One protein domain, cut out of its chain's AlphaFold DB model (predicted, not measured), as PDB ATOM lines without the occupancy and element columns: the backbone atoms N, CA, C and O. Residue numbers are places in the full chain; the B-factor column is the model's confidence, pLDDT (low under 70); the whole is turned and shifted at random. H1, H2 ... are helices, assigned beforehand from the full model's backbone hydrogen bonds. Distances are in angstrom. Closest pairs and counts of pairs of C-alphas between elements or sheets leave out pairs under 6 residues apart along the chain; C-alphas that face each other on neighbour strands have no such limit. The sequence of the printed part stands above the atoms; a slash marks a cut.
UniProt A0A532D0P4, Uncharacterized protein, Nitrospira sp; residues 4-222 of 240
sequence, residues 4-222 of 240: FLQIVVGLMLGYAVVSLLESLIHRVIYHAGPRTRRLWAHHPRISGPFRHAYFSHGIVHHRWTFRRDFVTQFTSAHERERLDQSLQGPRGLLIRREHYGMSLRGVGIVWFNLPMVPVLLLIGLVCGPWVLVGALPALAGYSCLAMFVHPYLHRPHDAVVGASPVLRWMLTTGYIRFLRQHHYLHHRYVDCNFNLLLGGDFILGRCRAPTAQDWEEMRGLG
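This is residues 4 to 222 of the 240 residues of an uncharacterized protein of Nitrospira sp (UniProt A0A532D0P4). Three long helices, H1, H6 and H7, their centres making a triangle, form one end of the model; beyond them the shorter helices spread to different sides. The H2 and H3 hairpin meets the last residues of H1 on one side, H8, H9 and H11 gather on the opposite side, H4 lies at the far end of the longest axis, and H10 packs on H1. The printed part has 219 residues with eleven named helices, H1 to H11 in order, and no named strand: all helix, packed mostly crossed. It is compact, with a radius of gyration of the C-alphas of 17.9 A and spans of 55 by 44 by 33 A.

H1, residues 4 to 30, is the hub, touching four helices. Its residues 29 to 30 alone touch H3, residues 44 to 64, about perpendicular at 79 degrees; the closest C-alphas, Tyr 30 and Tyr 54, are 4.2 A apart. H2, residues 34 to 42, forms a hairpin with H3, closest at C-alphas Trp 40 and Ser 47, 5.3 A. H4, residues 77 to 86, and H5, residues 89 to 97, form a hairpin that only just touches, with 3 pairs of C-alphas within 8 A, closest Asp 84 and Arg 96, 7.5 A. H6, residues 107 to 127, touches H1 at a steep tilt of 44 degrees, opposite ways, closest at C-alphas Leu 21 and Met 116, 6.8 A. H7, residues 129 to 153, forms a hairpin with H6 and touches H1, closest at C-alphas Gly 14 and Ala 135, 3.9 A. H8, residues 165 to 171, touches no helix. H9, residues 174 to 188, only just touches H7, with 3 pairs within 8 A, closest at C-alphas Leu 153 and Arg 180, 5.1 A. H10, residues 200 to 203, touches H1, closest at C-alphas Leu 20 and Gly 200, 3.9 A. H11, residues 212 to 220, only just touches H9, with 3 pairs. Every O i to N i+4 pair is within hydrogen-bond range in H1, H2, H4, H5, H8, H9 and H11, but 13 of 17 in H3 and H6 and 15 of 21 in H7; H10 is too short for one.

H1 begins at C-alpha 4, (158.747, 215.696, 243.878), and measures 36.6 A; H7 measures 35.0 A, H6 29.7 A and H3 24.1 A. H11 ends at C-alpha 220, (200.358, 196.711, 252.419).

The C-alphas farthest apart, Leu 5 and His 78, are 56.1 A apart. The printed part has no cut; H3 to H4, H7 to H8 and H9 to H10 are long links. Mean pLDDT of the printed part is 95.3, and no printed residue is under 70.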
ATOM      1  N   PHE A   4     157.909 216.854 243.570       98.12
ATOM      2  CA  PHE A   4     158.747 215.696 243.878       98.12
ATOM      3  C   PHE A   4     159.631 215.287 242.693       98.12
ATOM      4  O   PHE A   4     160.844 215.160 242.846       98.12
ATOM      5  N   LEU A   5     159.048 215.146 241.496       98.19
ATOM      6  CA  LEU A   5     159.810 214.783 240.304       98.19
ATOM      7  C   LEU A   5     160.832 215.872 239.933       98.19
ATOM      8  O   LEU A   5     161.952 215.538 239.560       98.19
ATOM      9  N   GLN A   6     160.502 217.157 240.110       98.44
ATOM     10  CA  GLN A   6     161.463 218.255 239.918       98.44
ATOM     11  C   GLN A   6     162.665 218.133 240.866       98.44
ATOM     12  O   GLN A   6     163.804 218.268 240.428       98.44
ATOM     13  N   ILE A   7     162.430 217.826 242.144       98.50
ATOM     14  CA  ILE A   7     163.497 217.650 243.141       98.50
ATOM     15  C   ILE A   7     164.381 216.446 242.795       98.50
ATOM     16  O   ILE A   7     165.602 216.559 242.854       98.50
ATOM     17  N   VAL A   8     163.792 215.315 242.393       98.44
ATOM     18  CA  VAL A   8     164.554 214.117 241.989       98.44
ATOM     19  C   VAL A   8     165.419 214.402 240.759       98.44
ATOM     20  O   VAL A   8     166.606 214.079 240.758       98.44
ATOM     21  N   VAL A   9     164.859 215.067 239.741       98.44
ATOM     22  CA  VAL A   9     165.620 215.519 238.563       98.44
ATOM     23  C   VAL A   9     166.759 216.447 238.984       98.44
ATOM     24  O   VAL A   9     167.889 216.285 238.526       98.44
ATOM     25  N   GLY A  10     166.482 217.374 239.900       98.50
ATOM     26  CA  GLY A  10     167.474 218.266 240.491       98.50
ATOM     27  C   GLY A  10     168.618 217.522 241.158       98.50
ATOM     28  O   GLY A  10     169.774 217.838 240.902       98.50
ATOM     29  N   LEU A  11     168.315 216.499 241.955       98.50
ATOM     30  CA  LEU A  11     169.314 215.693 242.650       98.50
ATOM     31  C   LEU A  11     170.239 214.967 241.676       98.50
ATOM     32  O   LEU A  11     171.459 215.022 241.835       98.50
ATOM     33  N   MET A  12     169.675 214.334 240.645       98.44
ATOM     34  CA  MET A  12     170.461 213.638 239.625       98.44
ATOM     35  C   MET A  12     171.340 214.608 238.831       98.44
ATOM     36  O   MET A  12     172.536 214.365 238.655       98.44
ATOM     37  N   LEU A  13     170.764 215.728 238.384       98.31
ATOM     38  CA  LEU A  13     171.482 216.735 237.608       98.31
ATOM     39  C   LEU A  13     172.567 217.422 238.445       98.31
ATOM     40  O   LEU A  13     173.691 217.586 237.979       98.31
ATOM     41  N   GLY A  14     172.255 217.772 239.692       98.38
ATOM     42  CA  GLY A  14     173.197 218.348 240.644       98.38
ATOM     43  C   GLY A  14     174.366 217.413 240.926       98.38
ATOM     44  O   GLY A  14     175.509 217.856 240.872       98.38
ATOM     45  N   TYR A  15     174.104 216.122 241.156       98.62
ATOM     46  CA  TYR A  15     175.159 215.124 241.353       98.62
ATOM     47  C   TYR A  15     176.095 215.060 240.144       98.62
ATOM     48  O   TYR A  15     177.309 215.205 240.297       98.62
ATOM     49  N   ALA A  16     175.533 214.904 238.942       98.38
ATOM     50  CA  ALA A  16     176.313 214.822 237.712       98.38
ATOM     51  C   ALA A  16     177.151 216.090 237.482       98.38
ATOM     52  O   ALA A  16     178.352 216.004 237.232       98.38
ATOM     53  N   VAL A  17     176.542 217.271 237.620       98.19
ATOM     54  CA  VAL A  17     177.217 218.558 237.403       98.19
ATOM     55  C   VAL A  17     178.312 218.803 238.437       98.19
ATOM     56  O   VAL A  17     179.427 219.145 238.052       98.19
ATOM     57  N   VAL A  18     178.037 218.620 239.730       98.31
ATOM     58  CA  VAL A  18     179.037 218.850 240.788       98.31
ATOM     59  C   VAL A  18     180.204 217.878 240.642       98.31
ATOM     60  O   VAL A  18     181.351 218.306 240.730       98.31
ATOM     61  N   SER A  19     179.938 216.606 240.340       98.44
ATOM     62  CA  SER A  19     180.986 215.611 240.109       98.44
ATOM     63  C   SER A  19     181.860 215.956 238.890       98.44
ATOM     64  O   SER A  19     183.091 215.921 238.966       98.44
ATOM     65  N   LEU A  20     181.261 216.377 237.771       98.50
ATOM     66  CA  LEU A  20     182.001 216.829 236.584       98.50
ATOM     67  C   LEU A  20     182.854 218.070 236.866       98.50
ATOM     68  O   LEU A  20     184.028 218.126 236.488       98.50
ATOM     69  N   LEU A  21     182.262 219.066 237.527       98.06
ATOM     70  CA  LEU A  21     182.948 220.306 237.866       98.06
ATOM     71  C   LEU A  21     184.072 220.066 238.862       98.06
ATOM     72  O   LEU A  21     185.131 220.658 238.693       98.06
ATOM     73  N   GLU A  22     183.885 219.195 239.851       97.75
ATOM     74  CA  GLU A  22     184.952 218.794 240.762       97.75
ATOM     75  C   GLU A  22     186.153 218.253 239.983       97.75
ATOM     76  O   GLU A  22     187.252 218.775 240.155       97.75
ATOM     77  N   SER A  23     185.959 217.263 239.104       98.00
ATOM     78  CA  SER A  23     187.065 216.656 238.348       98.00
ATOM     79  C   SER A  23     187.817 217.707 237.518       98.00
ATOM     80  O   SER A  23     189.050 217.801 237.553       98.00
ATOM     81  N   LEU A  24     187.074 218.583 236.834       97.50
ATOM     82  CA  LEU A  24     187.644 219.668 236.039       97.50
ATOM     83  C   LEU A  24     188.397 220.695 236.900       97.50
ATOM     84  O   LEU A  24     189.538 221.046 236.589       97.50
ATOM     85  N   ILE A  25     187.767 221.194 237.963       96.19
ATOM     86  CA  ILE A  25     188.313 222.232 238.845       96.19
ATOM     87  C   ILE A  25     189.536 221.705 239.582       96.19
ATOM     88  O   ILE A  25     190.552 222.394 239.630       96.19
ATOM     89  N   HIS A  26     189.477 220.488 240.115       96.94
ATOM     90  CA  HIS A  26     190.594 219.859 240.805       96.94
ATOM     91  C   HIS A  26     191.811 219.804 239.870       96.94
ATOM     92  O   HIS A  26     192.880 220.323 240.199       96.94
ATOM     93  N   ARG A  27     191.641 219.311 238.640       96.62
ATOM     94  CA  ARG A  27     192.722 219.286 237.648       96.62
ATOM     95  C   ARG A  27     193.252 220.679 237.300       96.62
ATOM     96  O   ARG A  27     194.461 220.895 237.256       96.62
ATOM     97  N   VAL A  28     192.365 221.628 237.005       95.62
ATOM     98  CA  VAL A  28     192.755 222.954 236.491       95.62
ATOM     99  C   VAL A  28     193.333 223.847 237.586       95.62
ATOM    100  O   VAL A  28     194.234 224.641 237.304       95.62
ATOM    101  N   ILE A  29     192.827 223.732 238.814       95.06
ATOM    102  CA  ILE A  29     193.182 224.602 239.933       95.06
ATOM    103  C   ILE A  29     194.186 223.918 240.860       95.06
ATOM    104  O   ILE A  29     195.257 224.466 241.110       95.06
ATOM    105  N   TYR A  30     193.879 222.733 241.376       94.75
ATOM    106  CA  TYR A  30     194.716 222.114 242.410       94.75
ATOM    107  C   TYR A  30     195.968 221.472 241.825       94.75
ATOM    108  O   TYR A  30     197.027 221.538 242.445       94.75
ATOM    109  N   HIS A  31     195.878 220.988 240.586       96.50
ATOM    110  CA  HIS A  31     197.007 220.463 239.810       96.50
ATOM    111  C   HIS A  31     197.358 221.359 238.620       96.50
ATOM    112  O   HIS A  31     197.773 220.901 237.557       96.50
ATOM    113  N   ALA A  32     197.215 222.675 238.806       96.44
ATOM    114  CA  ALA A  32     197.430 223.667 237.760       96.44
ATOM    115  C   ALA A  32     198.803 223.523 237.075       96.44
ATOM    116  O   ALA A  32     199.866 223.692 237.684       96.44
ATOM    117  N   GLY A  33     198.776 223.287 235.761       96.12
ATOM    118  CA  GLY A  33     199.980 223.201 234.941       96.12
ATOM    119  C   GLY A  33     200.728 224.540 234.807       96.12
ATOM    120  O   GLY A  33     200.212 225.609 235.156       96.12
ATOM    121  N   PRO A  34     201.952 224.541 234.241       96.69
ATOM    122  CA  PRO A  34     202.776 225.748 234.126       96.69
ATOM    123  C   PRO A  34     202.095 226.912 233.394       96.69
ATOM    124  O   PRO A  34     202.268 228.062 233.788       96.69
ATOM    125  N   ARG A  35     201.295 226.629 232.354       96.69
ATOM    126  CA  ARG A  35     200.571 227.658 231.585       96.69
ATOM    127  C   ARG A  35     199.528 228.379 232.445       96.69
ATOM    128  O   ARG A  35     199.557 229.603 232.513       96.69
ATOM    129  N   THR A  36     198.687 227.631 233.159       95.50
ATOM    130  CA  THR A  36     197.670 228.178 234.072       95.50
ATOM    131  C   THR A  36     198.308 229.004 235.187       95.50
ATOM    132  O   THR A  36     197.891 230.130 235.449       95.50
ATOM    133  N   ARG A  37     199.396 228.503 235.789       96.31
ATOM    134  CA  ARG A  37     200.122 229.236 236.840       96.31
ATOM    135  C   ARG A  37     200.749 230.536 236.327       96.31
ATOM    136  O   ARG A  37     200.725 231.536 237.041       96.31
ATOM    137  N   ARG A  38     201.266 230.551 235.090       96.44
ATOM    138  CA  ARG A  38     201.744 231.787 234.447       96.44
ATOM    139  C   ARG A  38     200.609 232.782 234.242       96.44
ATOM    140  O   ARG A  38     200.786 233.945 234.581       96.44
ATOM    141  N   LEU A  39     199.441 232.348 233.770       95.69
ATOM    142  CA  LEU A  39     198.273 233.226 233.631       95.69
ATOM    143  C   LEU A  39     197.882 233.864 234.976       95.69
ATOM    144  O   LEU A  39     197.682 235.072 235.062       95.69
ATOM    145  N   TRP A  40     197.852 233.080 236.054       95.88
ATOM    146  CA  TRP A  40     197.553 233.591 237.395       95.88
ATOM    147  C   TRP A  40     198.565 234.623 237.896       95.88
ATOM    148  O   TRP A  40     198.182 235.577 238.572       95.88
ATOM    149  N   ALA A  41     199.844 234.475 237.544       94.81
ATOM    150  CA  ALA A  41     200.868 235.452 237.901       94.81
ATOM    151  C   ALA A  41     200.590 236.845 237.305       94.81
ATOM    152  O   ALA A  41     200.901 237.838 237.955       94.81
ATOM    153  N   HIS A  42     199.938 236.921 236.137       96.56
ATOM    154  CA  HIS A  42     199.540 238.188 235.510       96.56
ATOM    155  C   HIS A  42     198.295 238.815 236.166       96.56
ATOM    156  O   HIS A  42     198.121 240.028 236.126       96.56
ATOM    157  N   HIS A  43     197.449 238.013 236.827       94.94
ATOM    158  CA  HIS A  43     196.204 238.472 237.462       94.94
ATOM    159  C   HIS A  43     196.123 238.065 238.945       94.94
ATOM    160  O   HIS A  43     195.232 237.302 239.343       94.94
ATOM    161  N   PRO A  44     197.028 238.555 239.813       91.75
ATOM    162  CA  PRO A  44     197.155 238.070 241.188       91.75
ATOM    163  C   PRO A  44     195.959 238.414 242.086       91.75
ATOM    164  O   PRO A  44     195.688 237.681 243.034       91.75
ATOM    165  N   ARG A  45     195.229 239.500 241.790       90.75
ATOM    166  CA  ARG A  45     194.042 239.912 242.562       90.75
ATOM    167  C   ARG A  45     192.897 238.907 242.439       90.75
ATOM    168  O   ARG A  45     192.229 238.627 243.423       90.75
ATOM    169  N   ILE A  46     192.717 238.343 241.244       89.06
ATOM    170  CA  ILE A  46     191.640 237.393 240.941       89.06
ATOM    171  C   ILE A  46     192.087 235.964 241.264       89.06
ATOM    172  O   ILE A  46     191.345 235.183 241.846       89.06
ATOM    173  N   SER A  47     193.332 235.619 240.925       92.25
ATOM    174  CA  SER A  47     193.856 234.259 241.083       92.25
ATOM    175  C   SER A  47     194.387 233.936 242.481       92.25
ATOM    176  O   SER A  47     194.850 232.820 242.710       92.25
ATOM    177  N   GLY A  48     194.352 234.884 243.423       91.88
ATOM    178  CA  GLY A  48     194.848 234.697 244.788       91.88
ATOM    179  C   GLY A  48     194.325 233.418 245.462       91.88
ATOM    180  O   GLY A  48     195.153 232.612 245.900       91.88
ATOM    181  N   PRO A  49     193.000 233.179 245.494       90.56
ATOM    182  CA  PRO A  49     192.426 231.946 246.036       90.56
ATOM    183  C   PRO A  49     192.890 230.682 245.298       90.56
ATOM    184  O   PRO A  49     193.250 229.697 245.934       90.56
ATOM    185  N   PHE A  50     192.974 230.720 243.967       92.50
ATOM    186  CA  PHE A  50     193.405 229.577 243.154       92.50
ATOM    187  C   PHE A  50     194.874 229.218 243.380       92.50
ATOM    188  O   PHE A  50     195.217 228.050 243.545       92.50
ATOM    189  N   ARG A  51     195.743 230.229 243.471       93.88
ATOM    190  CA  ARG A  51     197.157 230.053 243.824       93.88
ATOM    191  C   ARG A  51     197.313 229.469 245.222       93.88
ATOM    192  O   ARG A  51     198.188 228.633 245.430       93.88
ATOM    193  N   HIS A  52     196.489 229.916 246.168       92.69
ATOM    194  CA  HIS A  52     196.482 229.371 247.519       92.69
ATOM    195  C   HIS A  52     196.046 227.905 247.527       92.69
ATOM    196  O   HIS A  52     196.741 227.085 248.117       92.69
ATOM    197  N   ALA A  53     194.966 227.565 246.827       93.06
ATOM    198  CA  ALA A  53     194.471 226.199 246.772       93.06
ATOM    199  C   ALA A  53     195.450 225.252 246.057       93.06
ATOM    200  O   ALA A  53     195.737 224.173 246.566       93.06
ATOM    201  N   TYR A  54     196.066 225.695 244.953       95.44
ATOM    202  CA  TYR A  54     197.174 224.987 244.301       95.44
ATOM    203  C   TYR A  54     198.342 224.724 245.258       95.44
ATOM    204  O   TYR A  54     198.883 223.624 245.309       95.44
ATOM    205  N   PHE A  55     198.752 225.738 246.022       96.44
ATOM    206  CA  PHE A  55     199.860 225.590 246.959       96.44
ATOM    207  C   PHE A  55     199.496 224.668 248.133       96.44
ATOM    208  O   PHE A  55     200.262 223.770 248.457       96.44
ATOM    209  N   SER A  56     198.320 224.845 248.736       95.94
ATOM    210  CA  SER A  56     197.850 224.027 249.860       95.94
ATOM    211  C   SER A  56     197.651 222.560 249.455       95.94
ATOM    212  O   SER A  56     198.166 221.656 250.104       95.94
ATOM    213  N   HIS A  57     196.968 222.305 248.340       96.12
ATOM    214  CA  HIS A  57     196.657 220.947 247.909       96.12
ATOM    215  C   HIS A  57     197.767 220.349 247.025       96.12
ATOM    216  O   HIS A  57     198.425 219.379 247.391       96.12
ATOM    217  N   GLY A  58     198.046 220.941 245.866       95.44
ATOM    218  CA  GLY A  58     198.989 220.373 244.896       95.44
ATOM    219  C   GLY A  58     200.450 220.339 245.357       95.44
ATOM    220  O   GLY A  58     201.215 219.487 244.902       95.44
ATOM    221  N   ILE A  59     200.866 221.252 246.246       97.25
ATOM    222  CA  ILE A  59     202.243 221.291 246.766       97.25
ATOM    223  C   ILE A  59     202.323 220.718 248.177       97.25
ATOM    224  O   ILE A  59     203.012 219.722 248.378       97.25
ATOM    225  N   VAL A  60     201.642 221.323 249.151       97.94
ATOM    226  CA  VAL A  60     201.793 220.917 250.553       97.94
ATOM    227  C   VAL A  60     201.250 219.500 250.753       97.94
ATOM    228  O   VAL A  60     202.017 218.610 251.116       97.94
ATOM    229  N   HIS A  61     199.975 219.271 250.438       97.81
ATOM    230  CA  HIS A  61     199.332 217.976 250.648       97.81
ATOM    231  C   HIS A  61     199.960 216.855 249.803       97.81
ATOM    232  O   HIS A  61     200.408 215.849 250.348       97.81
ATOM    233  N   HIS A  62     200.059 217.036 248.483       96.69
ATOM    234  CA  HIS A  62     200.538 215.977 247.583       96.69
ATOM    235  C   HIS A  62     202.051 215.752 247.604       96.69
ATOM    236  O   HIS A  62     202.497 214.624 247.418       96.69
ATOM    237  N   ARG A  63     202.866 216.798 247.798       95.94
ATOM    238  CA  ARG A  63     204.330 216.686 247.640       95.94
ATOM    239  C   ARG A  63     205.106 216.787 248.938       95.94
ATOM    240  O   ARG A  63     206.218 216.269 248.993       95.94
ATOM    241  N   TRP A  64     204.597 217.492 249.946       97.62
ATOM    242  CA  TRP A  64     205.366 217.766 251.163       97.62
ATOM    243  C   TRP A  64     204.920 216.934 252.362       97.62
ATOM    244  O   TRP A  64     205.771 216.613 253.185       97.62
ATOM    245  N   THR A  65     203.646 216.537 252.447       96.50
ATOM    246  CA  THR A  65     203.107 215.811 253.610       96.50
ATOM    247  C   THR A  65     202.682 214.372 253.346       96.50
ATOM    248  O   THR A  65     201.960 213.840 254.151       96.50
ATOM    249  N   PHE A  66     203.013 213.723 252.237       96.56
ATOM    250  CA  PHE A  66     202.746 212.279 252.052       96.56
ATOM    251  C   PHE A  66     203.887 211.654 251.249       96.56
ATOM    252  O   PHE A  66     203.703 210.960 250.255       96.56
ATOM    253  N   ARG A  67     205.118 212.004 251.640       95.44
ATOM    254  CA  ARG A  67     206.333 211.702 250.869       95.44
ATOM    255  C   ARG A  67     206.758 210.243 250.947       95.44
ATOM    256  O   ARG A  67     207.419 209.768 250.031       95.44
ATOM    257  N   ARG A  68     206.453 209.584 252.066       96.00
ATOM    258  CA  ARG A  68     206.805 208.180 252.296       96.00
ATOM    259  C   ARG A  68     205.804 207.261 251.611       96.00
ATOM    260  O   ARG A  68     206.200 206.392 250.849       96.00
ATOM    261  N   ASP A  69     204.529 207.463 251.916       96.69
ATOM    262  CA  ASP A  69     203.408 206.683 251.410       96.69
ATOM    263  C   ASP A  69     202.097 207.468 251.608       96.69
ATOM    264  O   ASP A  69     202.082 208.557 252.188       96.69
ATOM    265  N   PHE A  70     200.991 206.914 251.111       97.25
ATOM    266  CA  PHE A  70     199.677 207.565 251.097       97.25
ATOM    267  C   PHE A  70     199.047 207.779 252.485       97.25
ATOM    268  O   PHE A  70     198.147 208.613 252.615       97.25
ATOM    269  N   VAL A  71     199.485 207.046 253.514       97.00
ATOM    270  CA  VAL A  71     198.883 207.097 254.861       97.00
ATOM    271  C   VAL A  71     199.773 207.779 255.901       97.00
ATOM    272  O   VAL A  71     199.290 208.228 256.942       97.00
ATOM    273  N   THR A  72     201.068 207.903 255.627       96.56
ATOM    274  CA  THR A  72     202.041 208.506 256.537       96.56
ATOM    275  C   THR A  72     202.229 209.981 256.214       96.56
ATOM    276  O   THR A  72     203.019 210.342 255.340       96.56
ATOM    277  N   GLN A  73     201.539 210.848 256.967       96.56
ATOM    278  CA  GLN A  73     201.594 212.287 256.698       96.56
ATOM    279  C   GLN A  73     202.988 212.905 256.975       96.56
ATOM    280  O   GLN A  73     203.494 213.776 256.271       96.56
ATOM    281  N   PHE A  74     203.642 212.456 258.040       97.75
ATOM    282  CA  PHE A  74     204.991 212.884 258.394       97.75
ATOM    283  C   PHE A  74     205.731 211.684 258.952       97.75
ATOM    284  O   PHE A  74     205.171 210.926 259.743       97.75
ATOM    285  N   THR A  75     206.993 211.522 258.572       96.44
ATOM    286  CA  THR A  75     207.838 210.441 259.093       96.44
ATOM    287  C   THR A  75     208.397 210.750 260.480       96.44
ATOM    288  O   THR A  75     208.783 209.838 261.207       96.44
ATOM    289  N   SER A  76     208.440 212.031 260.863       97.50
ATOM    290  CA  SER A  76     208.901 212.480 262.175       97.50
ATOM    291  C   SER A  76     208.298 213.828 262.571       97.50
ATOM    292  O   SER A  76     207.874 214.624 261.729       97.50
ATOM    293  N   ALA A  77     208.308 214.120 263.875       97.62
ATOM    294  CA  ALA A  77     207.909 215.429 264.393       97.62
ATOM    295  C   ALA A  77     208.791 216.563 263.839       97.62
ATOM    296  O   ALA A  77     208.285 217.636 263.525       97.62
ATOM    297  N   HIS A  78     210.087 216.299 263.637       97.88
ATOM    298  CA  HIS A  78     211.021 217.269 263.068       97.88
ATOM    299  C   HIS A  78     210.701 217.609 261.602       97.88
ATOM    300  O   HIS A  78     210.832 218.758 261.183       97.88
ATOM    301  N   GLU A  79     210.245 216.640 260.797       97.44
ATOM    302  CA  GLU A  79     209.774 216.914 259.432       97.44
ATOM    303  C   GLU A  79     208.573 217.864 259.434       97.44
ATOM    304  O   GLU A  79     208.571 218.855 258.701       97.44
ATOM    305  N   ARG A  80     207.597 217.602 260.308       98.06
ATOM    306  CA  ARG A  80     206.435 218.474 260.491       98.06
ATOM    307  C   ARG A  80     206.836 219.875 260.949       98.06
ATOM    308  O   ARG A  80     206.326 220.853 260.413       98.06
ATOM    309  N   GLU A  81     207.742 219.981 261.916       97.81
ATOM    310  CA  GLU A  81     208.194 221.268 262.446       97.81
ATOM    311  C   GLU A  81     208.912 222.106 261.382       97.81
ATOM    312  O   GLU A  81     208.608 223.288 261.228       97.81
ATOM    313  N   ARG A  82     209.797 221.497 260.581       97.56
ATOM    314  CA  ARG A  82     210.442 222.190 259.453       97.56
ATOM    315  C   ARG A  82     209.420 222.723 258.450       97.56
ATOM    316  O   ARG A  82     209.558 223.848 257.971       97.56
ATOM    317  N   LEU A  83     208.381 221.944 258.140       97.50
ATOM    318  CA  LEU A  83     207.300 222.415 257.277       97.50
ATOM    319  C   LEU A  83     206.526 223.567 257.933       97.50
ATOM    320  O   LEU A  83     206.294 224.585 257.282       97.50
ATOM    321  N   ASP A  84     206.178 223.452 259.213       98.06
ATOM    322  CA  ASP A  84     205.500 224.508 259.972       98.06
ATOM    323  C   ASP A  84     206.300 225.820 259.968       98.06
ATOM    324  O   ASP A  84     205.723 226.889 259.763       98.06
ATOM    325  N   GLN A  85     207.625 225.743 260.115       97.31
ATOM    326  CA  GLN A  85     208.530 226.891 260.031       97.31
ATOM    327  C   GLN A  85     208.580 227.513 258.631       97.31
ATOM    328  O   GLN A  85     208.852 228.705 258.519       97.31
ATOM    329  N   SER A  86     208.301 226.752 257.568       97.06
ATOM    330  CA  SER A  86     208.179 227.292 256.204       97.06
ATOM    331  C   SER A  86     206.793 227.891 255.912       97.06
ATOM    332  O   SER A  86     206.646 228.739 255.031       97.06
ATOM    333  N   LEU A  87     205.769 227.488 256.672       96.75
ATOM    334  CA  LEU A  87     204.380 227.935 256.546       96.75
ATOM    335  C   LEU A  87     204.069 229.068 257.538       96.75
ATOM    336  O   LEU A  87     203.163 228.966 258.370       96.75
ATOM    337  N   GLN A  88     204.804 230.176 257.429       94.56
ATOM    338  CA  GLN A  88     204.607 231.358 258.275       94.56
ATOM    339  C   GLN A  88     203.506 232.297 257.754       94.56
ATOM    340  O   GLN A  88     203.070 232.242 256.599       94.56
ATOM    341  N   GLY A  89     203.053 233.193 258.634       94.94
ATOM    342  CA  GLY A  89     202.042 234.203 258.332       94.94
ATOM    343  C   GLY A  89     200.609 233.657 258.210       94.94
ATOM    344  O   GLY A  89     200.361 232.460 258.386       94.94
ATOM    345  N   PRO A  90     199.628 234.523 257.892       92.56
ATOM    346  CA  PRO A  90     198.206 234.166 257.939       92.56
ATOM    347  C   PRO A  90     197.815 232.993 257.031       92.56
ATOM    348  O   PRO A  90     197.008 232.149 257.414       92.56
ATOM    349  N   ARG A  91     198.410 232.905 255.832       91.19
ATOM    350  CA  ARG A  91     198.134 231.816 254.879       91.19
ATOM    351  C   ARG A  91     198.707 230.480 255.341       91.19
ATOM    352  O   ARG A  91     198.037 229.466 255.196       91.19
ATOM    353  N   GLY A  92     199.915 230.479 255.899       94.50
ATOM    354  CA  GLY A  92     200.523 229.267 256.440       94.50
ATOM    355  C   GLY A  92     199.759 228.734 257.654       94.50
ATOM    356  O   GLY A  92     199.474 227.541 257.730       94.50
ATOM    357  N   LEU A  93     199.302 229.630 258.537       94.06
ATOM    358  CA  LEU A  93     198.415 229.274 259.650       94.06
ATOM    359  C   LEU A  93     197.102 228.638 259.176       94.06
ATOM    360  O   LEU A  93     196.645 227.674 259.791       94.06
ATOM    361  N   LEU A  94     196.508 229.147 258.092       92.69
ATOM    362  CA  LEU A  94     195.310 228.546 257.502       92.69
ATOM    363  C   LEU A  94     195.588 227.122 257.002       92.69
ATOM    364  O   LEU A  94     194.884 226.206 257.412       92.69
ATOM    365  N   ILE A  95     196.663 226.916 256.234       95.19
ATOM    366  CA  ILE A  95     197.061 225.588 255.727       95.19
ATOM    367  C   ILE A  95     197.244 224.594 256.879       95.19
ATOM    368  O   ILE A  95     196.758 223.468 256.812       95.19
ATOM    369  N   ARG A  96     197.883 225.013 257.978       95.38
ATOM    370  CA  ARG A  96     198.058 224.171 259.175       95.38
ATOM    371  C   ARG A  96     196.720 223.811 259.831       95.38
ATOM    372  O   ARG A  96     196.518 222.660 260.214       95.38
ATOM    373  N   ARG A  97     195.781 224.762 259.934       93.56
ATOM    374  CA  ARG A  97     194.416 224.529 260.460       93.56
ATOM    375  C   ARG A  97     193.569 223.633 259.555       93.56
ATOM    376  O   ARG A  97     192.679 222.943 260.043       93.56
ATOM    377  N   GLU A  98     193.864 223.636 258.264       93.88
ATOM    378  CA  GLU A  98     193.286 222.774 257.226       93.88
ATOM    379  C   GLU A  98     194.008 221.424 257.107       93.88
ATOM    380  O   GLU A  98     193.868 220.706 256.116       93.88
ATOM    381  N   HIS A  99     194.780 221.058 258.135       95.56
ATOM    382  CA  HIS A  99     195.539 219.814 258.198       95.56
ATOM    383  C   HIS A  99     196.443 219.620 256.974       95.56
ATOM    384  O   HIS A  99     196.531 218.526 256.420       95.56
ATOM    385  N   TYR A 100     197.126 220.692 256.569       97.00
ATOM    386  CA  TYR A 100     198.064 220.718 255.450       97.00
ATOM    387  C   TYR A 100     197.409 220.395 254.098       97.00
ATOM    388  O   TYR A 100     197.987 219.680 253.290       97.00
ATOM    389  N   GLY A 101     196.196 220.910 253.866       93.81
ATOM    390  CA  GLY A 101     195.456 220.744 252.607       93.81
ATOM    391  C   GLY A 101     194.579 219.487 252.531       93.81
ATOM    392  O   GLY A 101     194.005 219.213 251.476       93.81
ATOM    393  N   MET A 102     194.440 218.744 253.638       93.94
ATOM    394  CA  MET A 102     193.558 217.568 253.735       93.94
ATOM    395  C   MET A 102     192.090 217.910 254.005       93.94
ATOM    396  O   MET A 102     191.218 217.072 253.807       93.94
ATOM    397  N   SER A 103     191.779 219.096 254.517       93.06
ATOM    398  CA  SER A 103     190.404 219.475 254.858       93.06
ATOM    399  C   SER A 103     190.142 220.902 254.417       93.06
ATOM    400  O   SER A 103     191.024 221.748 254.506       93.06
ATOM    401  N   LEU A 104     188.921 221.186 253.979       85.88
ATOM    402  CA  LEU A 104     188.488 222.550 253.689       85.88
ATOM    403  C   LEU A 104     187.762 223.115 254.901       85.88
ATOM    404  O   LEU A 104     186.808 222.505 255.390       85.88
ATOM    405  N   ARG A 105     188.191 224.284 255.391       85.94
ATOM    406  CA  ARG A 105     187.550 224.932 256.543       85.94
ATOM    407  C   ARG A 105     187.291 226.413 256.299       85.94
ATOM    408  O   ARG A 105     188.038 227.108 255.617       85.94
ATOM    409  N   GLY A 106     186.208 226.909 256.898       84.06
ATOM    410  CA  GLY A 106     185.834 228.323 256.861       84.06
ATOM    411  C   GLY A 106     185.747 228.873 255.435       84.06
ATOM    412  O   GLY A 106     185.000 228.366 254.602       84.06
ATOM    413  N   VAL A 107     186.540 229.908 255.154       82.19
ATOM    414  CA  VAL A 107     186.544 230.625 253.868       82.19
ATOM    415  C   VAL A 107     187.038 229.749 252.703       82.19
ATOM    416  O   VAL A 107     186.647 229.993 251.561       82.19
ATOM    417  N   GLY A 108     187.827 228.699 252.965       79.50
ATOM    418  CA  GLY A 108     188.278 227.756 251.934       79.50
ATOM    419  C   GLY A 108     187.117 227.044 251.231       79.50
ATOM    420  O   GLY A 108     187.124 226.910 250.011       79.50
ATOM    421  N   ILE A 109     186.064 226.693 251.978       86.12
ATOM    422  CA  ILE A 109     184.852 226.044 251.446       86.12
ATOM    423  C   ILE A 109     184.118 226.968 250.471       86.12
ATOM    424  O   ILE A 109     183.630 226.521 249.434       86.12
ATOM    425  N   VAL A 110     184.043 228.262 250.792       87.88
ATOM    426  CA  VAL A 110     183.361 229.250 249.947       87.88
ATOM    427  C   VAL A 110     184.084 229.373 248.615       87.88
ATOM    428  O   VAL A 110     183.466 229.204 247.570       87.88
ATOM    429  N   TRP A 111     185.401 229.598 248.641       85.94
ATOM    430  CA  TRP A 111     186.186 229.728 247.411       85.94
ATOM    431  C   TRP A 111     186.201 228.461 246.571       85.94
ATOM    432  O   TRP A 111     186.305 228.549 245.350       85.94
ATOM    433  N   PHE A 112     186.082 227.304 247.211       82.31
ATOM    434  CA  PHE A 112     186.049 226.032 246.516       82.31
ATOM    435  C   PHE A 112     184.732 225.774 245.786       82.31
ATOM    436  O   PHE A 112     184.741 225.318 244.648       82.31
ATOM    437  N   ASN A 113     183.607 226.116 246.413       91.31
ATOM    438  CA  ASN A 113     182.286 225.940 245.813       91.31
ATOM    439  C   ASN A 113     181.904 227.082 244.862       91.31
ATOM    440  O   ASN A 113     181.065 226.891 243.984       91.31
ATOM    441  N   LEU A 114     182.513 228.266 245.005       92.00
ATOM    442  CA  LEU A 114     182.170 229.456 244.223       92.00
ATOM    443  C   LEU A 114     182.159 229.221 242.700       92.00
ATOM    444  O   LEU A 114     181.196 229.653 242.066       92.00
ATOM    445  N   PRO A 115     183.132 228.514 242.085       91.31
ATOM    446  CA  PRO A 115     183.100 228.251 240.647       91.31
ATOM    447  C   PRO A 115     181.919 227.374 240.199       91.31
ATOM    448  O   PRO A 115     181.568 227.394 239.024       91.31
ATOM    449  N   MET A 116     181.295 226.619 241.112       95.12
ATOM    450  CA  MET A 116     180.144 225.759 240.811       95.12
ATOM    451  C   MET A 116     178.810 226.514 240.875       95.12
ATOM    452  O   MET A 116     177.850 226.127 240.206       95.12
ATOM    453  N   VAL A 117     178.742 227.611 241.638       95.69
ATOM    454  CA  VAL A 117     177.503 228.374 241.871       95.69
ATOM    455  C   VAL A 117     176.854 228.874 240.572       95.69
ATOM    456  O   VAL A 117     175.654 228.648 240.422       95.69
ATOM    457  N   PRO A 118     177.572 229.481 239.601       97.31
ATOM    458  CA  PRO A 118     176.945 229.938 238.358       97.31
ATOM    459  C   PRO A 118     176.254 228.815 237.580       97.31
ATOM    460  O   PRO A 118     175.183 229.026 237.017       97.31
ATOM    461  N   VAL A 119     176.832 227.609 237.586       97.44
ATOM    462  CA  VAL A 119     176.261 226.452 236.885       97.44
ATOM    463  C   VAL A 119     174.999 225.960 237.594       97.44
ATOM    464  O   VAL A 119     174.003 225.670 236.938       97.44
ATOM    465  N   LEU A 120     174.992 225.936 238.930       96.81
ATOM    466  CA  LEU A 120     173.791 225.590 239.697       96.81
ATOM    467  C   LEU A 120     172.677 226.628 239.514       96.81
ATOM    468  O   LEU A 120     171.526 226.261 239.298       96.81
ATOM    469  N   LEU A 121     173.001 227.923 239.528       97.75
ATOM    470  CA  LEU A 121     172.017 228.976 239.259       97.75
ATOM    471  C   LEU A 121     171.426 228.854 237.851       97.75
ATOM    472  O   LEU A 121     170.221 229.038 237.684       97.75
ATOM    473  N   LEU A 122     172.240 228.478 236.859       98.25
ATOM    474  CA  LEU A 122     171.763 228.207 235.504       98.25
ATOM    475  C   LEU A 122     170.776 227.029 235.466       98.25
ATOM    476  O   LEU A 122     169.760 227.125 234.782       98.25
ATOM    477  N   ILE A 123     171.010 225.961 236.241       97.62
ATOM    478  CA  ILE A 123     170.034 224.867 236.397       97.62
ATOM    479  C   ILE A 123     168.704 225.410 236.926       97.62
ATOM    480  O   ILE A 123     167.654 225.075 236.389       97.62
ATOM    481  N   GLY A 124     168.731 226.260 237.953       98.00
ATOM    482  CA  GLY A 124     167.513 226.859 238.502       98.00
ATOM    483  C   GLY A 124     166.779 227.760 237.516       98.00
ATOM    484  O   GLY A 124     165.554 227.716 237.443       98.00
ATOM    485  N   LEU A 125     167.528 228.539 236.734       98.31
ATOM    486  CA  LEU A 125     166.975 229.424 235.714       98.31
ATOM    487  C   LEU A 125     166.291 228.642 234.584       98.31
ATOM    488  O   LEU A 125     165.213 229.027 234.144       98.31
ATOM    489  N   VAL A 126     166.910 227.552 234.121       98.38
ATOM    490  CA  VAL A 126     166.426 226.769 232.971       98.38
ATOM    491  C   VAL A 126     165.367 225.744 233.377       98.38
ATOM    492  O   VAL A 126     164.363 225.583 232.689       98.38
ATOM    493  N   CYS A 127     165.578 225.046 234.491       98.00
ATOM    494  CA  CYS A 127     164.758 223.905 234.901       98.00
ATOM    495  C   CYS A 127     163.764 224.240 236.027       98.00
ATOM    496  O   CYS A 127     162.921 223.409 236.368       98.00
ATOM    497  N   GLY A 128     163.845 225.442 236.603       98.25
ATOM    498  CA  GLY A 128     162.965 225.922 237.664       98.25
ATOM    499  C   GLY A 128     163.534 225.770 239.084       98.25
ATOM    500  O   GLY A 128     164.482 225.015 239.331       98.25
ATOM    501  N   PRO A 129     162.937 226.471 240.067       98.31
ATOM    502  CA  PRO A 129     163.491 226.596 241.418       98.31
ATOM    503  C   PRO A 129     163.518 225.275 242.196       98.31
ATOM    504  O   PRO A 129     164.449 225.038 242.960       98.31
ATOM    505  N   TRP A 130     162.548 224.381 241.995       98.56
ATOM    506  CA  TRP A 130     162.522 223.093 242.699       98.56
ATOM    507  C   TRP A 130     163.599 222.123 242.203       98.56
ATOM    508  O   TRP A 130     164.124 221.341 242.994       98.56
ATOM    509  N   VAL A 131     163.983 222.214 240.924       98.56
ATOM    510  CA  VAL A 131     165.134 221.476 240.382       98.56
ATOM    511  C   VAL A 131     166.432 222.008 240.997       98.56
ATOM    512  O   VAL A 131     167.279 221.219 241.407       98.56
ATOM    513  N   LEU A 132     166.570 223.330 241.161       98.44
ATOM    514  CA  LEU A 132     167.702 223.911 241.892       98.44
ATOM    515  C   LEU A 132     167.764 223.415 243.340       98.44
ATOM    516  O   LEU A 132     168.821 222.964 243.772       98.44
ATOM    517  N   VAL A 133     166.644 223.440 244.073       98.44
ATOM    518  CA  VAL A 133     166.580 222.909 245.449       98.44
ATOM    519  C   VAL A 133     167.047 221.453 245.493       98.44
ATOM    520  O   VAL A 133     167.843 221.097 246.360       98.44
ATOM    521  N   GLY A 134     166.621 220.634 244.528       98.44
ATOM    522  CA  GLY A 134     167.083 219.253 244.391       98.44
ATOM    523  C   GLY A 134     168.580 219.110 244.099       98.44
ATOM    524  O   GLY A 134     169.173 218.128 244.529       98.44
ATOM    525  N   ALA A 135     169.209 220.077 243.422       98.44
ATOM    526  CA  ALA A 135     170.626 220.033 243.049       98.44
ATOM    527  C   ALA A 135     171.593 220.430 244.182       98.44
ATOM    528  O   ALA A 135     172.726 219.945 244.228       98.44
ATOM    529  N   LEU A 136     171.160 221.285 245.117       98.00
ATOM    530  CA  LEU A 136     171.986 221.771 246.236       98.00
ATOM    531  C   LEU A 136     172.588 220.664 247.134       98.00
ATOM    532  O   LEU A 136     173.749 220.811 247.531       98.00
ATOM    533  N   PRO A 137     171.886 219.550 247.441       98.19
ATOM    534  CA  PRO A 137     172.456 218.422 248.171       98.19
ATOM    535  C   PRO A 137     173.775 217.888 247.607       98.19
ATOM    536  O   PRO A 137     174.625 217.475 248.392       98.19
ATOM    537  N   ALA A 138     173.994 217.920 246.289       97.81
ATOM    538  CA  ALA A 138     175.253 217.459 245.702       97.81
ATOM    539  C   ALA A 138     176.436 218.360 246.095       97.81
ATOM    540  O   ALA A 138     177.494 217.860 246.475       97.81
ATOM    541  N   LEU A 139     176.240 219.685 246.084       96.56
ATOM    542  CA  LEU A 139     177.254 220.663 246.497       96.56
ATOM    543  C   LEU A 139     177.581 220.537 247.995       96.56
ATOM    544  O   LEU A 139     178.747 220.566 248.403       96.56
ATOM    545  N   ALA A 140     176.544 220.363 248.818       96.12
ATOM    546  CA  ALA A 140     176.696 220.143 250.252       96.12
ATOM    547  C   ALA A 140     177.398 218.807 250.543       96.12
ATOM    548  O   ALA A 140     178.352 218.768 251.319       96.12
ATOM    549  N   GLY A 141     176.973 217.728 249.880       96.06
ATOM    550  CA  GLY A 141     177.564 216.398 250.000       96.06
ATOM    551  C   GLY A 141     179.045 216.404 249.643       96.06
ATOM    552  O   GLY A 141     179.867 215.927 250.423       96.06
ATOM    553  N   TYR A 142     179.403 217.044 248.532       95.69
ATOM    554  CA  TYR A 142     180.792 217.252 248.146       95.69
ATOM    555  C   TYR A 142     181.612 217.979 249.226       95.69
ATOM    556  O   TYR A 142     182.670 217.500 249.641       95.69
ATOM    557  N   SER A 143     181.098 219.098 249.742       95.06
ATOM    558  CA  SER A 143     181.765 219.862 250.805       95.06
ATOM    559  C   SER A 143     181.967 219.028 252.075       95.06
ATOM    560  O   SER A 143     183.032 219.078 252.696       95.06
ATOM    561  N   CYS A 144     180.973 218.218 252.445       95.25
ATOM    562  CA  CYS A 144     181.064 217.289 253.567       95.25
ATOM    563  C   CYS A 144     182.127 216.207 253.336       95.25
ATOM    564  O   CYS A 144     182.885 215.903 254.259       95.25
ATOM    565  N   LEU A 145     182.233 215.655 252.122       96.19
ATOM    566  CA  LEU A 145     183.277 214.687 251.780       96.19
ATOM    567  C   LEU A 145     184.672 215.309 251.926       96.19
ATOM    568  O   LEU A 145     185.528 214.741 252.606       96.19
ATOM    569  N   ALA A 146     184.889 216.506 251.381       94.94
ATOM    570  CA  ALA A 146     186.170 217.205 251.491       94.94
ATOM    571  C   ALA A 146     186.534 217.566 252.943       94.94
ATOM    572  O   ALA A 146     187.704 217.537 253.323       94.94
ATOM    573  N   MET A 147     185.548 217.906 253.776       93.62
ATOM    574  CA  MET A 147     185.798 218.318 255.157       93.62
ATOM    575  C   MET A 147     186.018 217.137 256.102       93.62
ATOM    576  O   MET A 147     186.949 217.168 256.911       93.62
ATOM    577  N   PHE A 148     185.152 216.125 256.014       93.69
ATOM    578  CA  PHE A 148     185.033 215.075 257.024       93.69
ATOM    579  C   PHE A 148     185.522 213.710 256.557       93.69
ATOM    580  O   PHE A 148     185.910 212.915 257.404       93.69
ATOM    581  N   VAL A 149     185.505 213.418 255.255       95.88
ATOM    582  CA  VAL A 149     185.899 212.103 254.724       95.88
ATOM    583  C   VAL A 149     187.334 212.107 254.231       95.88
ATOM    584  O   VAL A 149     188.085 211.206 254.592       95.88
ATOM    585  N   HIS A 150     187.736 213.119 253.462       96.94
ATOM    586  CA  HIS A 150     189.060 213.196 252.843       96.94
ATOM    587  C   HIS A 150     190.222 212.950 253.835       96.94
ATOM    588  O   HIS A 150     191.057 212.092 253.543       96.94
ATOM    589  N   PRO A 151     190.235 213.520 255.063       95.62
ATOM    590  CA  PRO A 151     191.279 213.212 256.048       95.62
ATOM    591  C   PRO A 151     191.363 211.736 256.478       95.62
ATOM    592  O   PRO A 151     192.416 211.285 256.918       95.62
ATOM    593  N   TYR A 152     190.265 210.979 256.388       95.75
ATOM    594  CA  TYR A 152     190.211 209.550 256.727       95.75
ATOM    595  C   TYR A 152     190.490 208.638 255.527       95.75
ATOM    596  O   TYR A 152     190.650 207.425 255.703       95.75
ATOM    597  N   LEU A 153     190.553 209.189 254.310       96.38
ATOM    598  CA  LEU A 153     191.041 208.442 253.152       96.38
ATOM    599  C   LEU A 153     192.540 208.157 253.310       96.38
ATOM    600  O   LEU A 153     192.959 207.043 253.034       96.38
ATOM    601  N   HIS A 154     193.292 209.099 253.890       96.81
ATOM    602  CA  HIS A 154     194.719 208.996 254.237       96.81
ATOM    603  C   HIS A 154     195.024 208.177 255.496       96.81
ATOM    604  O   HIS A 154     196.061 208.359 256.130       96.81
ATOM    605  N   ARG A 155     194.110 207.306 255.921       94.25
ATOM    606  CA  ARG A 155     194.309 206.466 257.101       94.25
ATOM    607  C   ARG A 155     194.141 204.995 256.741       94.25
ATOM    608  O   ARG A 155     193.258 204.680 255.934       94.25
ATOM    609  N   PRO A 156     194.916 204.099 257.376       90.94
ATOM    610  CA  PRO A 156     194.632 202.671 257.339       90.94
ATOM    611  C   PRO A 156     193.189 202.394 257.781       90.94
ATOM    612  O   PRO A 156     192.598 203.165 258.544       90.94
ATOM    613  N   HIS A 157     192.588 201.311 257.285       83.19
ATOM    614  CA  HIS A 157     191.170 201.025 257.520       83.19
ATOM    615  C   HIS A 157     190.795 200.906 259.008       83.19
ATOM    616  O   HIS A 157     189.695 201.294 259.397       83.19
ATOM    617  N   ASP A 158     191.693 200.391 259.838       80.19
ATOM    618  CA  ASP A 158     191.537 200.236 261.286       80.19
ATOM    619  C   ASP A 158     191.738 201.548 262.070       80.19
ATOM    620  O   ASP A 158     191.231 201.698 263.185       80.19
ATOM    621  N   ALA A 159     192.376 202.555 261.472       80.44
ATOM    622  CA  ALA A 159     192.692 203.836 262.103       80.44
ATOM    623  C   ALA A 159     191.531 204.859 262.048       80.44
ATOM    624  O   ALA A 159     191.700 206.028 261.681       80.44
ATOM    625  N   VAL A 160     190.334 204.446 262.476       80.38
ATOM    626  CA  VAL A 160     189.136 205.312 262.602       80.38
ATOM    627  C   VAL A 160     188.952 205.908 264.003       80.38
ATOM    628  O   VAL A 160     187.890 206.449 264.331       80.38
ATOM    629  N   VAL A 161     189.985 205.834 264.846       78.88
ATOM    630  CA  VAL A 161     189.982 206.417 266.194       78.88
ATOM    631  C   VAL A 161     189.653 207.914 266.114       78.88
ATOM    632  O   VAL A 161     190.243 208.662 265.332       78.88
ATOM    633  N   GLY A 162     188.667 208.335 266.910       79.94
ATOM    634  CA  GLY A 162     188.177 209.717 266.961       79.94
ATOM    635  C   GLY A 162     187.038 210.055 265.989       79.94
ATOM    636  O   GLY A 162     186.427 211.110 266.141       79.94
ATOM    637  N   ALA A 163     186.684 209.179 265.041       89.25
ATOM    638  CA  ALA A 163     185.500 209.391 264.204       89.25
ATOM    639  C   ALA A 163     184.206 209.236 265.025       89.25
ATOM    640  O   ALA A 163     184.138 208.394 265.928       89.25
ATOM    641  N   SER A 164     183.165 210.008 264.697       92.19
ATOM    642  CA  SER A 164     181.827 209.837 265.281       92.19
ATOM    643  C   SER A 164     181.199 208.507 264.837       92.19
ATOM    644  O   SER A 164     181.598 207.973 263.800       92.19
ATOM    645  N   PRO A 165     180.203 207.958 265.558       93.00
ATOM    646  CA  PRO A 165     179.543 206.709 265.161       93.00
ATOM    647  C   PRO A 165     178.993 206.743 263.727       93.00
ATOM    648  O   PRO A 165     179.208 205.807 262.960       93.00
ATOM    649  N   VAL A 166     178.371 207.862 263.340       93.00
ATOM    650  CA  VAL A 166     177.838 208.073 261.985       93.00
ATOM    651  C   VAL A 166     178.956 208.072 260.945       93.00
ATOM    652  O   VAL A 166     178.847 207.401 259.920       93.00
ATOM    653  N   LEU A 167     180.060 208.778 261.214       92.81
ATOM    654  CA  LEU A 167     181.196 208.812 260.298       92.81
ATOM    655  C   LEU A 167     181.850 207.431 260.179       92.81
ATOM    656  O   LEU A 167     182.136 207.008 259.067       92.81
ATOM    657  N   ARG A 168     182.029 206.693 261.281       92.06
ATOM    658  CA  ARG A 168     182.569 205.320 261.244       92.06
ATOM    659  C   ARG A 168     181.726 204.411 260.363       92.06
ATOM    660  O   ARG A 168     182.286 203.712 259.531       92.06
ATOM    661  N   TRP A 169     180.404 204.451 260.524       92.38
ATOM    662  CA  TRP A 169     179.493 203.697 259.666       92.38
ATOM    663  C   TRP A 169     179.628 204.108 258.196       92.38
ATOM    664  O   TRP A 169     179.745 203.257 257.322       92.38
ATOM    665  N   MET A 170     179.700 205.407 257.903       93.19
ATOM    666  CA  MET A 170     179.879 205.873 256.527       93.19
ATOM    667  C   MET A 170     181.211 205.393 255.926       93.19
ATOM    668  O   MET A 170     181.242 204.945 254.779       93.19
ATOM    669  N   LEU A 171     182.304 205.426 256.698       91.88
ATOM    670  CA  LEU A 171     183.639 204.997 256.262       91.88
ATOM    671  C   LEU A 171     183.720 203.498 255.921       91.88
ATOM    672  O   LEU A 171     184.624 203.101 255.186       91.88
ATOM    673  N   THR A 172     182.796 202.664 256.412       90.50
ATOM    674  CA  THR A 172     182.755 201.228 256.082       90.50
ATOM    675  C   THR A 172     181.926 200.910 254.837       90.50
ATOM    676  O   THR A 172     181.947 199.767 254.377       90.50
ATOM    677  N   THR A 173     181.225 201.891 254.263       93.44
ATOM    678  CA  THR A 173     180.418 201.688 253.052       93.44
ATOM    679  C   THR A 173     181.283 201.344 251.837       93.44
ATOM    680  O   THR A 173     182.429 201.783 251.712       93.44
ATOM    681  N   GLY A 174     180.711 200.591 250.890       93.88
ATOM    682  CA  GLY A 174     181.381 200.263 249.625       93.88
ATOM    683  C   GLY A 174     181.800 201.505 248.833       93.88
ATOM    684  O   GLY A 174     182.893 201.526 248.273       93.88
ATOM    685  N   TYR A 175     180.988 202.568 248.875       95.44
ATOM    686  CA  TYR A 175     181.307 203.851 248.246       95.44
ATOM    687  C   TYR A 175     182.607 204.446 248.794       95.44
ATOM    688  O   TYR A 175     183.499 204.780 248.021       95.44
ATOM    689  N   ILE A 176     182.758 204.546 250.121       95.62
ATOM    690  CA  ILE A 176     183.957 205.154 250.717       95.62
ATOM    691  C   ILE A 176     185.188 204.257 250.557       95.62
ATOM    692  O   ILE A 176     186.291 204.763 250.348       95.62
ATOM    693  N   ARG A 177     185.014 202.931 250.587       94.25
ATOM    694  CA  ARG A 177     186.098 201.984 250.279       94.25
ATOM    695  C   ARG A 177     186.619 202.174 248.856       94.25
ATOM    696  O   ARG A 177     187.828 202.288 248.671       94.25
ATOM    697  N   PHE A 178     185.718 202.267 247.878       96.00
ATOM    698  CA  PHE A 178     186.093 202.572 246.501       96.00
ATOM    699  C   PHE A 178     186.741 203.955 246.402       96.00
ATOM    700  O   PHE A 178     187.806 204.095 245.811       96.00
ATOM    701  N   LEU A 179     186.149 204.969 247.040       97.56
ATOM    702  CA  LEU A 179     186.677 206.329 247.024       97.56
ATOM    703  C   LEU A 179     188.102 206.401 247.590       97.56
ATOM    704  O   LEU A 179     188.942 207.113 247.050       97.56
ATOM    705  N   ARG A 180     188.412 205.641 248.642       97.25
ATOM    706  CA  ARG A 180     189.771 205.549 249.192       97.25
ATOM    707  C   ARG A 180     190.765 205.000 248.171       97.25
ATOM    708  O   ARG A 180     191.842 205.564 248.025       97.25
ATOM    709  N   GLN A 181     190.413 203.925 247.471       97.12
ATOM    710  CA  GLN A 181     191.261 203.331 246.427       97.12
ATOM    711  C   GLN A 181     191.433 204.296 245.249       97.12
ATOM    712  O   GLN A 181     192.533 204.491 244.737       97.12
ATOM    713  N   HIS A 182     190.340 204.948 244.860       98.06
ATOM    714  CA  HIS A 182     190.324 205.962 243.821       98.06
ATOM    715  C   HIS A 182     191.248 207.139 244.176       98.06
ATOM    716  O   HIS A 182     192.094 207.513 243.368       98.06
ATOM    717  N   HIS A 183     191.170 207.645 245.410       98.44
ATOM    718  CA  HIS A 183     192.015 208.732 245.918       98.44
ATOM    719  C   HIS A 183     193.480 208.317 246.123       98.44
ATOM    720  O   HIS A 183     194.390 209.108 245.887       98.44
ATOM    721  N   TYR A 184     193.746 207.059 246.486       98.44
ATOM    722  CA  TYR A 184     195.109 206.515 246.488       98.44
ATOM    723  C   TYR A 184     195.755 206.635 245.103       98.44
ATOM    724  O   TYR A 184     196.870 207.149 244.971       98.44
ATOM    725  N   LEU A 185     195.033 206.227 244.055       98.50
ATOM    726  CA  LEU A 185     195.527 206.345 242.685       98.50
ATOM    727  C   LEU A 185     195.748 207.800 242.279       98.50
ATOM    728  O   LEU A 185     196.693 208.061 241.548       98.50
ATOM    729  N   HIS A 186     194.945 208.738 242.775       98.50
ATOM    730  CA  HIS A 186     195.163 210.165 242.546       98.50
ATOM    731  C   HIS A 186     196.502 210.660 243.117       98.50
ATOM    732  O   HIS A 186     197.256 211.352 242.437       98.50
ATOM    733  N   HIS A 187     196.841 210.257 244.344       97.94
ATOM    734  CA  HIS A 187     198.129 210.598 244.957       97.94
ATOM    735  C   HIS A 187     199.317 209.971 244.227       97.94
ATOM    736  O   HIS A 187     200.358 210.608 244.067       97.94
ATOM    737  N   ARG A 188     199.164 208.727 243.768       97.75
ATOM    738  CA  ARG A 188     200.203 208.030 243.000       97.75
ATOM    739  C   ARG A 188     200.351 208.591 241.584       97.75
ATOM    740  O   ARG A 188     201.460 208.693 241.063       97.75
ATOM    741  N   TYR A 189     199.235 208.955 240.964       97.62
ATOM    742  CA  TYR A 189     199.113 209.389 239.579       97.62
ATOM    743  C   TYR A 189     198.336 210.713 239.524       97.62
ATOM    744  O   TYR A 189     197.124 210.749 239.321       97.62
ATOM    745  N   VAL A 190     199.075 211.815 239.663       93.94
ATOM    746  CA  VAL A 190     198.555 213.179 239.893       93.94
ATOM    747  C   VAL A 190     197.547 213.677 238.837       93.94
ATOM    748  O   VAL A 190     196.756 214.575 239.113       93.94
ATOM    749  N   ASP A 191     197.532 213.092 237.636       96.56
ATOM    750  CA  ASP A 191     196.687 213.520 236.509       96.56
ATOM    751  C   ASP A 191     195.373 212.719 236.331       96.56
ATOM    752  O   ASP A 191     194.718 212.827 235.283       96.56
ATOM    753  N   CYS A 192     194.969 211.923 237.325       98.12
ATOM    754  CA  CYS A 192     193.728 211.140 237.300       98.12
ATOM    755  C   CYS A 192     193.036 211.052 238.671       98.12
ATOM    756  O   CYS A 192     193.627 211.405 239.688       98.12
ATOM    757  N   ASN A 193     191.800 210.544 238.675       98.50
ATOM    758  CA  ASN A 193     191.023 210.163 239.859       98.50
ATOM    759  C   ASN A 193     190.747 211.313 240.849       98.50
ATOM    760  O   ASN A 193     190.807 211.147 242.065       98.50
ATOM    761  N   PHE A 194     190.431 212.493 240.326       98.06
ATOM    762  CA  PHE A 194     190.257 213.725 241.088       98.06
ATOM    763  C   PHE A 194     189.035 213.761 242.024       98.06
ATOM    764  O   PHE A 194     189.010 214.568 242.955       98.06
ATOM    765  N   ASN A 195     187.998 212.971 241.751       98.19
ATOM    766  CA  ASN A 195     186.714 213.070 242.432       98.19
ATOM    767  C   ASN A 195     186.703 212.477 243.848       98.19
ATOM    768  O   ASN A 195     187.040 211.311 244.056       98.19
ATOM    769  N   LEU A 196     186.140 213.246 244.780       97.44
ATOM    770  CA  LEU A 196     185.530 212.790 246.025       97.44
ATOM    771  C   LEU A 196     184.050 212.445 245.824       97.44
ATOM    772  O   LEU A 196     183.576 211.423 246.330       97.44
ATOM    773  N   LEU A 197     183.314 213.265 245.069       97.62
ATOM    774  CA  LEU A 197     181.982 212.928 244.576       97.62
ATOM    775  C   LEU A 197     182.139 212.203 243.234       97.62
ATOM    776  O   LEU A 197     182.323 212.832 242.197       97.62
ATOM    777  N   LEU A 198     182.134 210.871 243.260       97.81
ATOM    778  CA  LEU A 198     182.509 210.022 242.123       97.81
ATOM    779  C   LEU A 198     181.625 210.238 240.880       97.81
ATOM    780  O   LEU A 198     180.433 210.490 240.995       97.81
ATOM    781  N   GLY A 199     182.202 210.063 239.685       97.38
ATOM    782  CA  GLY A 199     181.461 210.013 238.415       97.38
ATOM    783  C   GLY A 199     182.071 210.863 237.299       97.38
ATOM    784  O   GLY A 199     182.218 210.393 236.171       97.38
ATOM    785  N   GLY A 200     182.492 212.084 237.616       98.19
ATOM    786  CA  GLY A 200     183.041 213.048 236.668       98.19
ATOM    787  C   GLY A 200     184.305 212.543 235.980       98.19
ATOM    788  O   GLY A 200     184.437 212.677 234.767       98.19
ATOM    789  N   ASP A 201     185.186 211.871 236.716       98.44
ATOM    790  CA  ASP A 201     186.405 211.277 236.175       98.44
ATOM    791  C   ASP A 201     186.123 210.199 235.130       98.44
ATOM    792  O   ASP A 201     186.854 210.101 234.148       98.44
ATOM    793  N   PHE A 202     185.059 209.409 235.283       97.94
ATOM    794  CA  PHE A 202     184.685 208.414 234.276       97.94
ATOM    795  C   PHE A 202     184.216 209.091 232.991       97.94
ATOM    796  O   PHE A 202     184.685 208.750 231.907       97.94
ATOM    797  N   ILE A 203     183.343 210.094 233.116       98.06
ATOM    798  CA  ILE A 203     182.788 210.825 231.972       98.06
ATOM    799  C   ILE A 203     183.884 211.610 231.235       98.06
ATOM    800  O   ILE A 203     183.898 211.660 230.007       98.06
ATOM    801  N   LEU A 204     184.832 212.200 231.967       98.06
ATOM    802  CA  LEU A 204     185.925 212.999 231.405       98.06
ATOM    803  C   LEU A 204     187.152 212.169 230.986       98.06
ATOM    804  O   LEU A 204     188.166 212.750 230.582       98.06
ATOM    805  N   GLY A 205     187.099 210.836 231.102       97.88
ATOM    806  CA  GLY A 205     188.227 209.952 230.782       97.88
ATOM    807  C   GLY A 205     189.456 210.192 231.669       97.88
ATOM    808  O   GLY A 205     190.594 210.094 231.214       97.88
ATOM    809  N   ARG A 206     189.228 210.580 232.925       98.00
ATOM    810  CA  ARG A 206     190.231 210.818 233.973       98.00
ATOM    811  C   ARG A 206     190.234 209.750 235.057       98.00
ATOM    812  O   ARG A 206     190.987 209.891 236.010       98.00
ATOM    813  N   CYS A 207     189.448 208.687 234.912       98.12
ATOM    814  CA  CYS A 207     189.523 207.532 235.794       98.12
ATOM    815  C   CYS A 207     190.603 206.555 235.313       98.12
ATOM    816  O   CYS A 207     190.602 206.104 234.167       98.12
ATOM    817  N   ARG A 208     191.498 206.186 236.221       97.81
ATOM    818  CA  ARG A 208     192.498 205.135 236.081       97.81
ATOM    819  C   ARG A 208     192.110 203.963 236.975       97.81
ATOM    820  O   ARG A 208     191.765 204.154 238.140       97.81
ATOM    821  N   ALA A 209     192.191 202.755 236.426       97.31
ATOM    822  CA  ALA A 209     192.031 201.524 237.189       97.31
ATOM    823  C   ALA A 209     193.349 201.136 237.891       97.31
ATOM    824  O   ALA A 209     194.422 201.391 237.331       97.31
ATOM    825  N   PRO A 210     193.298 200.501 239.077       97.38
ATOM    826  CA  PRO A 210     194.501 200.013 239.742       97.38
ATOM    827  C   PRO A 210     195.145 198.852 238.974       97.38
ATOM    828  O   PRO A 210     194.460 197.949 238.488       97.38
ATOM    829  N   THR A 211     196.472 198.854 238.904       97.56
ATOM    830  CA  THR A 211     197.288 197.727 238.432       97.56
ATOM    831  C   THR A 211     197.460 196.666 239.527       97.56
ATOM    832  O   THR A 211     197.097 196.881 240.684       97.56
ATOM    833  N   ALA A 212     198.048 195.510 239.197       96.81
ATOM    834  CA  ALA A 212     198.341 194.474 240.192       96.81
ATOM    835  C   ALA A 212     199.282 194.981 241.306       96.81
ATOM    836  O   ALA A 212     199.064 194.686 242.479       96.81
ATOM    837  N   GLN A 213     200.267 195.806 240.934       97.19
ATOM    838  CA  GLN A 213     201.183 196.449 241.874       97.19
ATOM    839  C   GLN A 213     200.452 197.444 242.785       97.19
ATOM    840  O   GLN A 213     200.682 197.452 243.991       97.19
ATOM    841  N   ASP A 214     199.531 198.245 242.234       97.56
ATOM    842  CA  ASP A 214     198.726 199.175 243.038       97.56
ATOM    843  C   ASP A 214     197.896 198.415 244.081       97.56
ATOM    844  O   ASP A 214     197.804 198.832 245.232       97.56
ATOM    845  N   TRP A 215     197.320 197.267 243.710       97.19
ATOM    846  CA  TRP A 215     196.575 196.417 244.641       97.19
ATOM    847  C   TRP A 215     197.437 195.823 245.751       97.19
ATOM    848  O   TRP A 215     196.982 195.706 246.891       97.19
ATOM    849  N   GLU A 216     198.656 195.399 245.437       95.81
ATOM    850  CA  GLU A 216     199.606 194.913 246.434       95.81
ATOM    851  C   GLU A 216     199.989 196.018 247.422       95.81
ATOM    852  O   GLU A 216     199.876 195.822 248.633       95.81
ATOM    853  N   GLU A 217     200.314 197.210 246.927       96.62
ATOM    854  CA  GLU A 217     200.674 198.337 247.783       96.62
ATOM    855  C   GLU A 217     199.491 198.817 248.631       96.62
ATOM    856  O   GLU A 217     199.624 198.974 249.844       96.62
ATOM    857  N   MET A 218     198.298 198.963 248.046       96.25
ATOM    858  CA  MET A 218     197.094 199.322 248.802       96.25
ATOM    859  C   MET A 218     196.777 198.301 249.905       96.25
ATOM    860  O   MET A 218     196.268 198.684 250.962       96.25
ATOM    861  N   ARG A 219     197.079 197.010 249.698       94.56
ATOM    862  CA  ARG A 219     196.969 195.982 250.748       94.56
ATOM    863  C   ARG A 219     198.018 196.176 251.838       94.56
ATOM    864  O   ARG A 219     197.646 196.165 253.008       94.56
ATOM    865  N   GLY A 220     199.277 196.418 251.470       94.44
ATOM    866  CA  GLY A 220     200.358 196.711 252.419       94.44
ATOM    867  C   GLY A 220     200.101 197.959 253.274       94.44
ATOM    868  O   GLY A 220     200.469 197.993 254.443       94.44
ATOM    869  N   LEU A 221     199.397 198.951 252.723       94.88
ATOM    870  CA  LEU A 221     198.990 200.177 253.421       94.88
ATOM    871  C   LEU A 221     197.670 200.040 254.209       94.88
ATOM    872  O   LEU A 221     197.208 201.008 254.815       94.88
ATOM    873  N   GLY A 222     197.023 198.868 254.185       93.38
ATOM    874  CA  GLY A 222     195.762 198.633 254.896       93.38
ATOM    875  C   GLY A 222     194.551 199.372 254.307       93.38
ATOM    876  O   GLY A 222     193.592 199.661 255.026       93.38
TER     877      GLY A 222